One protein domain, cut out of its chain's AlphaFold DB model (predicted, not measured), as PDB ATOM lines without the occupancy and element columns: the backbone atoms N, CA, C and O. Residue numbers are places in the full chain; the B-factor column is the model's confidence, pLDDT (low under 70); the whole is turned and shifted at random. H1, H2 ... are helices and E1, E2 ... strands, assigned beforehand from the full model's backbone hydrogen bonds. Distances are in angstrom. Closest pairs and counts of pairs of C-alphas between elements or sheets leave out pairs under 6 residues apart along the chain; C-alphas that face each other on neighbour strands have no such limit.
ATOM      1  N   GLU A   6     187.659 184.706 109.415       96.69
ATOM      2  CA  GLU A   6     187.425 184.517 107.978       96.69
ATOM      3  C   GLU A   6     188.009 183.183 107.489       96.69
ATOM      4  O   GLU A   6     187.312 182.396 106.861       96.69
ATOM      5  N   GLN A   7     189.242 182.853 107.895       97.00
ATOM      6  CA  GLN A   7     189.881 181.567 107.571       97.00
ATOM      7  C   GLN A   7     189.180 180.350 108.193       97.00
ATOM      8  O   GLN A   7     189.392 179.216 107.758       97.00
ATOM      9  N   LEU A   8     188.429 180.542 109.281       97.75
ATOM     10  CA  LEU A   8     187.608 179.480 109.857       97.75
ATOM     11  C   LEU A   8     186.289 179.343 109.102       97.75
ATOM     12  O   LEU A   8     185.873 178.214 108.886       97.75
ATOM     13  N   ILE A   9     185.668 180.451 108.693       98.00
ATOM     14  CA  ILE A   9     184.441 180.439 107.888       98.00
ATOM     15  C   ILE A   9     184.692 179.729 106.559       98.00
ATOM     16  O   ILE A   9     183.966 178.795 106.243       98.00
ATOM     17  N   GLU A  10     185.758 180.107 105.847       97.38
ATOM     18  CA  GLU A  10     186.158 179.479 104.582       97.38
ATOM     19  C   GLU A  10     186.302 177.964 104.740       97.38
ATOM     20  O   GLU A  10     185.582 177.185 104.125       97.38
ATOM     21  N   ARG A  11     187.132 177.535 105.696       96.75
ATOM     22  CA  ARG A  11     187.346 176.108 105.956       96.75
ATOM     23  C   ARG A  11     186.075 175.366 106.383       96.75
ATOM     24  O   ARG A  11     185.950 174.181 106.089       96.75
ATOM     25  N   ALA A  12     185.207 176.002 107.166       97.69
ATOM     26  CA  ALA A  12     183.964 175.392 107.625       97.69
ATOM     27  C   ALA A  12     183.033 175.111 106.448       97.69
ATOM     28  O   ALA A  12     182.547 173.993 106.315       97.69
ATOM     29  N   LEU A  13     182.825 176.116 105.600       97.81
ATOM     30  CA  LEU A  13     181.922 176.043 104.461       97.81
ATOM     31  C   LEU A  13     182.434 175.085 103.381       97.81
ATOM     32  O   LEU A  13     181.674 174.225 102.946       97.81
ATOM     33  N   ASP A  14     183.727 175.142 103.051       96.50
ATOM     34  CA  ASP A  14     184.353 174.183 102.132       96.50
ATOM     35  C   ASP A  14     184.240 172.748 102.667       96.50
ATOM     36  O   ASP A  14     183.963 171.808 101.928       96.50
ATOM     37  N   GLY A  15     184.445 172.566 103.976       96.25
ATOM     38  CA  GLY A  15     184.329 171.259 104.619       96.25
ATOM     39  C   GLY A  15     182.914 170.689 104.555       96.25
ATOM     40  O   GLY A  15     182.749 169.505 104.284       96.25
ATOM     41  N   VAL A  16     181.896 171.525 104.773       97.19
ATOM     42  CA  VAL A  16     180.490 171.114 104.654       97.19
ATOM     43  C   VAL A  16     180.134 170.772 103.210       97.19
ATOM     44  O   VAL A  16     179.537 169.723 102.988       97.19
ATOM     45  N   GLU A  17     180.523 171.597 102.235       95.81
ATOM     46  CA  GLU A  17     180.254 171.330 100.814       95.81
ATOM     47  C   GLU A  17     180.921 170.033 100.329       95.81
ATOM     48  O   GLU A  17     180.368 169.321  99.499       95.81
ATOM     49  N   LEU A  18     182.098 169.687 100.859       95.25
ATOM     50  CA  LEU A  18     182.768 168.426 100.523       95.25
ATOM     51  C   LEU A  18     182.130 167.204 101.197       95.25
ATOM     52  O   LEU A  18     182.164 166.111 100.633       95.25
ATOM     53  N   ALA A  19     181.598 167.370 102.409       95.69
ATOM     54  CA  ALA A  19     181.057 166.275 103.212       95.69
ATOM     55  C   ALA A  19     179.554 166.031 102.995       95.69
ATOM     56  O   ALA A  19     179.031 165.001 103.425       95.69
ATOM     57  N   THR A  20     178.847 166.978 102.377       94.00
ATOM     58  CA  THR A  20     177.384 166.986 102.253       94.00
ATOM     59  C   THR A  20     176.952 167.516 100.885       94.00
ATOM     60  O   THR A  20     177.754 168.080 100.155       94.00
ATOM     61  N   ASP A  21     175.666 167.399 100.549       92.69
ATOM     62  CA  ASP A  21     175.103 168.002  99.329       92.69
ATOM     63  C   ASP A  21     174.732 169.496  99.507       92.69
ATOM     64  O   ASP A  21     174.104 170.100  98.633       92.69
ATOM     65  N   ILE A  22     175.096 170.120 100.638       93.44
ATOM     66  CA  ILE A  22     174.811 171.534 100.914       93.44
ATOM     67  C   ILE A  22     175.925 172.406 100.330       93.44
ATOM     68  O   ILE A  22     177.009 172.542 100.895       93.44
ATOM     69  N   SER A  23     175.622 173.067  99.215       94.31
ATOM     70  CA  SER A  23     176.485 174.093  98.622       94.31
ATOM     71  C   SER A  23     176.388 175.426  99.365       94.31
ATOM     72  O   SER A  23     175.333 175.752  99.923       94.31
ATOM     73  N   HIS A  24     177.438 176.246  99.278       93.50
ATOM     74  CA  HIS A  24     177.451 177.623  99.769       93.50
ATOM     75  C   HIS A  24     177.801 178.618  98.650       93.50
ATOM     76  O   HIS A  24     178.492 178.285  97.692       93.50
ATOM     77  N   CYS A  25     177.289 179.846  98.740       93.00
ATOM     78  CA  CYS A  25     177.461 180.867  97.700       93.00
ATOM     79  C   CYS A  25     178.675 181.782  97.924       93.00
ATOM     80  O   CYS A  25     179.214 182.330  96.963       93.00
ATOM     81  N   ASP A  26     179.063 182.003  99.182       96.06
ATOM     82  CA  ASP A  26     180.199 182.835  99.572       96.06
ATOM     83  C   ASP A  26     180.741 182.445 100.955       96.06
ATOM     84  O   ASP A  26     180.101 181.722 101.716       96.06
ATOM     85  N   HIS A  27     181.923 182.954 101.310       96.81
ATOM     86  CA  HIS A  27     182.528 182.742 102.628       96.81
ATOM     87  C   HIS A  27     182.134 183.835 103.633       96.81
ATOM     88  O   HIS A  27     182.993 184.508 104.208       96.81
ATOM     89  N   SER A  28     180.828 184.049 103.836       97.62
ATOM     90  CA  SER A  28     180.303 185.069 104.757       97.62
ATOM     91  C   SER A  28     179.708 184.500 106.050       97.62
ATOM     92  O   SER A  28     179.253 183.360 106.118       97.62
ATOM     93  N   SER A  29     179.622 185.342 107.085       97.31
ATOM     94  CA  SER A  29     178.927 185.034 108.347       97.31
ATOM     95  C   SER A  29     177.456 184.665 108.150       97.31
ATOM     96  O   SER A  29     176.901 183.863 108.900       97.31
ATOM     97  N   LYS A  30     176.802 185.273 107.153       96.88
ATOM     98  CA  LYS A  30     175.401 184.993 106.833       96.88
ATOM     99  C   LYS A  30     175.266 183.587 106.259       96.88
ATOM    100  O   LYS A  30     174.393 182.843 106.694       96.88
ATOM    101  N   GLU A  31     176.138 183.242 105.322       97.56
ATOM    102  CA  GLU A  31     176.121 181.938 104.673       97.56
ATOM    103  C   GLU A  31     176.497 180.821 105.647       97.56
ATOM    104  O   GLU A  31     175.810 179.807 105.715       97.56
ATOM    105  N   LEU A  32     177.484 181.064 106.511       98.00
ATOM    106  CA  LEU A  32     177.834 180.181 107.622       98.00
ATOM    107  C   LEU A  32     176.627 179.834 108.509       98.00
ATOM    108  O   LEU A  32     176.425 178.675 108.867       98.00
ATOM    109  N   ARG A  33     175.818 180.837 108.871       97.62
ATOM    110  CA  ARG A  33     174.620 180.644 109.703       97.62
ATOM    111  C   ARG A  33     173.506 179.929 108.957       97.62
ATOM    112  O   ARG A  33     172.854 179.087 109.562       97.62
ATOM    113  N   ARG A  34     173.300 180.249 107.674       97.19
ATOM    114  CA  ARG A  34     172.350 179.528 106.817       97.19
ATOM    115  C   ARG A  34     172.708 178.045 106.774       97.19
ATOM    116  O   ARG A  34     171.861 177.221 107.064       97.19
ATOM    117  N   VAL A  35     173.968 177.728 106.486       97.12
ATOM    118  CA  VAL A  35     174.451 176.345 106.395       97.12
ATOM    119  C   VAL A  35     174.299 175.605 107.723       97.12
ATOM    120  O   VAL A  35     173.824 174.475 107.727       97.12
ATOM    121  N   LEU A  36     174.641 176.236 108.856       96.94
ATOM    122  CA  LEU A  36     174.388 175.639 110.172       96.94
ATOM    123  C   LEU A  36     172.895 175.348 110.379       96.94
ATOM    124  O   LEU A  36     172.554 174.274 110.860       96.94
ATOM    125  N   PHE A  37     172.026 176.300 110.037       96.19
ATOM    126  CA  PHE A  37     170.582 176.158 110.193       96.19
ATOM    127  C   PHE A  37     170.018 175.036 109.313       96.19
ATOM    128  O   PHE A  37     169.280 174.200 109.819       96.19
ATOM    129  N   ASP A  38     170.413 174.969 108.041       95.88
ATOM    130  CA  ASP A  38     169.954 173.937 107.104       95.88
ATOM    131  C   ASP A  38     170.366 172.533 107.582       95.88
ATOM    132  O   ASP A  38     169.535 171.633 107.649       95.88
ATOM    133  N   LEU A  39     171.620 172.363 108.023       95.88
ATOM    134  CA  LEU A  39     172.089 171.105 108.619       95.88
ATOM    135  C   LEU A  39     171.300 170.729 109.881       95.88
ATOM    136  O   LEU A  39     171.004 169.557 110.112       95.88
ATOM    137  N   ALA A  40     170.976 171.716 110.716       94.94
ATOM    138  CA  ALA A  40     170.233 171.495 111.946       94.94
ATOM    139  C   ALA A  40     168.788 171.048 111.666       94.94
ATOM    140  O   ALA A  40     168.329 170.078 112.266       94.94
ATOM    141  N   GLU A  41     168.108 171.696 110.716       93.44
ATOM    142  CA  GLU A  41     166.772 171.305 110.243       93.44
ATOM    143  C   GLU A  41     166.765 169.904 109.605       93.44
ATOM    144  O   GLU A  41     165.799 169.159 109.771       93.44
ATOM    145  N   ASP A  42     167.872 169.495 108.975       93.44
ATOM    146  CA  ASP A  42     168.074 168.133 108.458       93.44
ATOM    147  C   ASP A  42     168.415 167.097 109.555       93.44
ATOM    148  O   ASP A  42     168.589 165.907 109.273       93.44
ATOM    149  N   GLY A  43     168.478 167.515 110.823       92.94
ATOM    150  CA  GLY A  43     168.676 166.634 111.974       92.94
ATOM    151  C   GLY A  43     170.137 166.290 112.273       92.94
ATOM    152  O   GLY A  43     170.399 165.251 112.883       92.94
ATOM    153  N   ALA A  44     171.092 167.137 111.867       93.50
ATOM    154  CA  ALA A  44     172.521 166.920 112.119       93.50
ATOM    155  C   ALA A  44     172.891 166.849 113.612       93.50
ATOM    156  O   ALA A  44     173.848 166.160 113.971       93.50
ATOM    157  N   TRP A  45     172.136 167.530 114.483       94.06
ATOM    158  CA  TRP A  45     172.396 167.581 115.925       94.06
ATOM    159  C   TRP A  45     171.129 167.305 116.730       94.06
ATOM    160  O   TRP A  45     170.080 167.895 116.484       94.06
ATOM    161  N   SER A  46     171.244 166.432 117.732       94.31
ATOM    162  CA  SER A  46     170.148 166.089 118.650       94.31
ATOM    163  C   SER A  46     169.760 167.227 119.597       94.31
ATOM    164  O   SER A  46     168.662 167.236 120.141       94.31
ATOM    165  N   GLU A  47     170.683 168.162 119.790       92.00
ATOM    166  CA  GLU A  47     170.586 169.356 120.617       92.00
ATOM    167  C   GLU A  47     169.792 170.474 119.926       92.00
ATOM    168  O   GLU A  47     169.502 171.495 120.546       92.00
ATOM    169  N   TYR A  48     169.459 170.303 118.641       94.62
ATOM    170  CA  TYR A  48     168.637 171.250 117.909       94.62
ATOM    171  C   TYR A  48     167.166 171.117 118.312       94.62
ATOM    172  O   TYR A  48     166.534 170.078 118.121       94.62
ATOM    173  N   GLU A  49     166.605 172.197 118.846       93.81
ATOM    174  CA  GLU A  49     165.232 172.247 119.364       93.81
ATOM    175  C   GLU A  49     164.223 172.766 118.323       93.81
ATOM    176  O   GLU A  49     163.017 172.810 118.578       93.81
ATOM    177  N   GLY A  50     164.706 173.135 117.132       93.44
ATOM    178  CA  GLY A  50     163.917 173.752 116.070       93.44
ATOM    179  C   GLY A  50     163.958 175.280 116.100       93.44
ATOM    180  O   GLY A  50     164.297 175.908 117.105       93.44
ATOM    181  N   ASN A  51     163.596 175.902 114.972       92.69
ATOM    182  CA  ASN A  51     163.502 177.361 114.830       92.69
ATOM    183  C   ASN A  51     164.784 178.112 115.257       92.69
ATOM    184  O   ASN A  51     164.721 179.200 115.825       92.69
ATOM    185  N   GLY A  52     165.947 177.519 114.995       92.50
ATOM    186  CA  GLY A  52     167.250 178.134 115.215       92.50
ATOM    187  C   GLY A  52     167.781 178.021 116.641       92.50
ATOM    188  O   GLY A  52     168.760 178.697 116.934       92.50
ATOM    189  N   TYR A  53     167.185 177.215 117.521       95.38
ATOM    190  CA  TYR A  53     167.632 177.067 118.911       95.38
ATOM    191  C   TYR A  53     168.460 175.794 119.140       95.38
ATOM    192  O   TYR A  53     168.078 174.707 118.707       95.38
ATOM    193  N   PHE A  54     169.577 175.948 119.854       93.19
ATOM    194  CA  PHE A  54     170.415 174.881 120.403       93.19
ATOM    195  C   PHE A  54     170.550 175.097 121.912       93.19
ATOM    196  O   PHE A  54     171.178 176.077 122.309       93.19
ATOM    197  N   GLU A  55     169.984 174.215 122.741       91.62
ATOM    198  CA  GLU A  55     170.044 174.309 124.215       91.62
ATOM    199  C   GLU A  55     169.775 175.740 124.742       91.62
ATOM    200  O   GLU A  55     170.641 176.367 125.354       91.62
ATOM    201  N   ASP A  56     168.596 176.297 124.447       91.62
ATOM    202  CA  ASP A  56     168.193 177.680 124.773       91.62
ATOM    203  C   ASP A  56     169.019 178.820 124.118       91.62
ATOM    204  O   ASP A  56     168.720 179.998 124.336       91.62
ATOM    205  N   VAL A  57     170.026 178.529 123.283       94.38
ATOM    206  CA  VAL A  57     170.824 179.537 122.557       94.38
ATOM    207  C   VAL A  57     170.394 179.606 121.096       94.38
ATOM    208  O   VAL A  57     170.495 178.627 120.356       94.38
ATOM    209  N   HIS A  58     169.955 180.780 120.634       95.12
ATOM    210  CA  HIS A  58     169.603 180.943 119.226       95.12
ATOM    211  C   HIS A  58     170.860 181.075 118.350       95.12
ATOM    212  O   HIS A  58     171.815 181.770 118.710       95.12
ATOM    213  N   ILE A  59     170.850 180.503 117.139       93.12
ATOM    214  CA  ILE A  59     171.971 180.562 116.184       93.12
ATOM    215  C   ILE A  59     172.433 181.998 115.962       93.12
ATOM    216  O   ILE A  59     173.627 182.222 115.817       93.12
ATOM    217  N   SER A  60     171.532 182.988 115.943       92.94
ATOM    218  CA  SER A  60     171.905 184.402 115.760       92.94
ATOM    219  C   SER A  60     172.757 184.979 116.893       92.94
ATOM    220  O   SER A  60     173.421 185.991 116.688       92.94
ATOM    221  N   GLU A  61     172.717 184.374 118.077       95.56
ATOM    222  CA  GLU A  61     173.460 184.801 119.266       95.56
ATOM    223  C   GLU A  61     174.850 184.154 119.335       95.56
ATOM    224  O   GLU A  61     175.752 184.695 119.974       95.56
ATOM    225  N   MET A  62     175.062 183.042 118.625       95.81
ATOM    226  CA  MET A  62     176.365 182.382 118.521       95.81
ATOM    227  C   MET A  62     177.353 183.243 117.729       95.81
ATOM    228  O   MET A  62     176.984 183.878 116.737       95.81
ATOM    229  N   SER A  63     178.634 183.240 118.091       97.25
ATOM    230  CA  SER A  63     179.661 183.909 117.285       97.25
ATOM    231  C   SER A  63     180.008 183.101 116.029       97.25
ATOM    232  O   SER A  63     179.996 181.870 116.039       97.25
ATOM    233  N   ASP A  64     180.420 183.773 114.948       97.88
ATOM    234  CA  ASP A  64     180.837 183.080 113.716       97.88
ATOM    235  C   ASP A  64     181.985 182.096 113.971       97.88
ATOM    236  O   ASP A  64     182.093 181.049 113.339       97.88
ATOM    237  N   ARG A  65     182.845 182.410 114.945       97.25
ATOM    238  CA  ARG A  65     183.952 181.542 115.337       97.25
ATOM    239  C   ARG A  65     183.472 180.251 115.999       97.25
ATOM    240  O   ARG A  65     184.117 179.221 115.814       97.25
ATOM    241  N   GLU A  66     182.409 180.303 116.795       96.38
ATOM    242  CA  GLU A  66     181.805 179.117 117.412       96.38
ATOM    243  C   GLU A  66     181.132 178.249 116.357       96.38
ATOM    244  O   GLU A  66     181.459 177.067 116.265       96.38
ATOM    245  N   ILE A  67     180.313 178.850 115.488       97.50
ATOM    246  CA  ILE A  67     179.648 178.135 114.394       97.50
ATOM    247  C   ILE A  67     180.678 177.462 113.481       97.50
ATOM    248  O   ILE A  67     180.616 176.258 113.247       97.50
ATOM    249  N   ALA A  68     181.689 178.208 113.025       97.81
ATOM    250  CA  ALA A  68     182.727 177.655 112.162       97.81
ATOM    251  C   ALA A  68     183.487 176.501 112.835       97.81
ATOM    252  O   ALA A  68     183.879 175.549 112.170       97.81
ATOM    253  N   ARG A  69     183.695 176.542 114.156       96.25
ATOM    254  CA  ARG A  69     184.343 175.440 114.884       96.25
ATOM    255  C   ARG A  69     183.472 174.192 114.962       96.25
ATOM    256  O   ARG A  69     184.039 173.109 114.852       96.25
ATOM    257  N   ILE A  70     182.161 174.340 115.145       95.12
ATOM    258  CA  ILE A  70     181.208 173.220 115.120       95.12
ATOM    259  C   ILE A  70     181.266 172.544 113.750       95.12
ATOM    260  O   ILE A  70     181.595 171.366 113.660       95.12
ATOM    261  N   LEU A  71     181.098 173.321 112.677       96.75
ATOM    262  CA  LEU A  71     181.130 172.797 111.311       96.75
ATOM    263  C   LEU A  71     182.493 172.184 110.943       96.75
ATOM    264  O   LEU A  71     182.558 171.116 110.343       96.75
ATOM    265  N   ILE A  72     183.608 172.800 111.358       97.00
ATOM    266  CA  ILE A  72     184.947 172.229 111.135       97.00
ATOM    267  C   ILE A  72     185.141 170.910 111.886       97.00
ATOM    268  O   ILE A  72     185.827 170.023 111.378       97.00
ATOM    269  N   ARG A  73     184.627 170.807 113.115       95.44
ATOM    270  CA  ARG A  73     184.728 169.592 113.931       95.44
ATOM    271  C   ARG A  73     183.981 168.445 113.253       95.44
ATOM    272  O   ARG A  73     184.552 167.361 113.164       95.44
ATOM    273  N   ASP A  74     182.777 168.721 112.762       95.06
ATOM    274  CA  ASP A  74     181.835 167.685 112.337       95.06
ATOM    275  C   ASP A  74     181.961 167.323 110.849       95.06
ATOM    276  O   ASP A  74     181.777 166.162 110.500       95.06
ATOM    277  N   TYR A  75     182.356 168.269 109.986       95.00
ATOM    278  CA  TYR A  75     182.347 168.071 108.529       95.00
ATOM    279  C   TYR A  75     183.706 168.267 107.857       95.00
ATOM    280  O   TYR A  75     184.065 167.516 106.961       95.00
ATOM    281  N   ALA A  76     184.536 169.212 108.309       85.38
ATOM    282  CA  ALA A  76     185.797 169.514 107.615       85.38
ATOM    283  C   ALA A  76     186.934 168.485 107.830       85.38
ATOM    284  O   ALA A  76     188.069 168.747 107.420       85.38
ATOM    285  N   ASN A  77     186.676 167.368 108.520       75.50
ATOM    286  CA  ASN A  77     187.609 166.236 108.636       75.50
ATOM    287  C   ASN A  77     186.966 164.887 108.247       75.50
ATOM    288  O   ASN A  77     187.571 163.853 108.540       75.50
TER     289      ASN A  77
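This is residues 6 to 77 of the 78 residues of an uncharacterized protein of Paenibacillus pini JCM 16418 (UniProt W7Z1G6). The longest helix, H1, is one corner of a triangle of three helices that run the same way: H3 packs closely along it, and H2 touches both. Beyond the far end of H2 from H1, the short strand E1 and the residues after it make a small patch of short antiparallel pairings, from which the chain returns to H3. The 72 printed residues hold three named helices and one named strand, in the order H1, H2, E1, H3, and the class is mostly helix. The whole is compact and rounded, with a radius of gyration of the C-alphas of 11.0 A and spans of 28 by 22 by 20 A.

H1, residues 6 to 19, begins with C-alpha 6 at (187.425, 184.517, 107.978) and is 19.9 A long. H2, residues 29 to 41, is 18.4 A long. E1 is residues 48 to 50. H3, residues 64 to 74, is 15.5 A long and ends with C-alpha 74 at (181.835, 167.685, 112.337).

H1 touches H3 at a shallow tilt of 32 degrees, only just short of steep; their closest C-alphas, of Ala 12 and Ile 72, are 4.8 A apart. H1 touches H2 with residues 9 to 13 alone, closest at Ile 9 and Leu 32, 6.6 A between C-alphas. H2 touches H3 at a steep tilt of 45 degrees, with the C-alphas of Ser 29 and Asp 64 closest at 6.0 A. In H1, H2 and H3 every O i to N i+4 pair is within hydrogen-bond range. E1 pairs with no named strand; its residues 48 to 50 pair with residues 53 to 54. E1 is apart from H1 and H3.

The C-alphas of Leu 18 and Asp 56, the two farthest apart, are 29.8 A apart. The printed part has no cut. The link from E1 to H3, residues 51 to 63, is long. Mean pLDDT of the printed part is 95.1, and no printed residue is under 70.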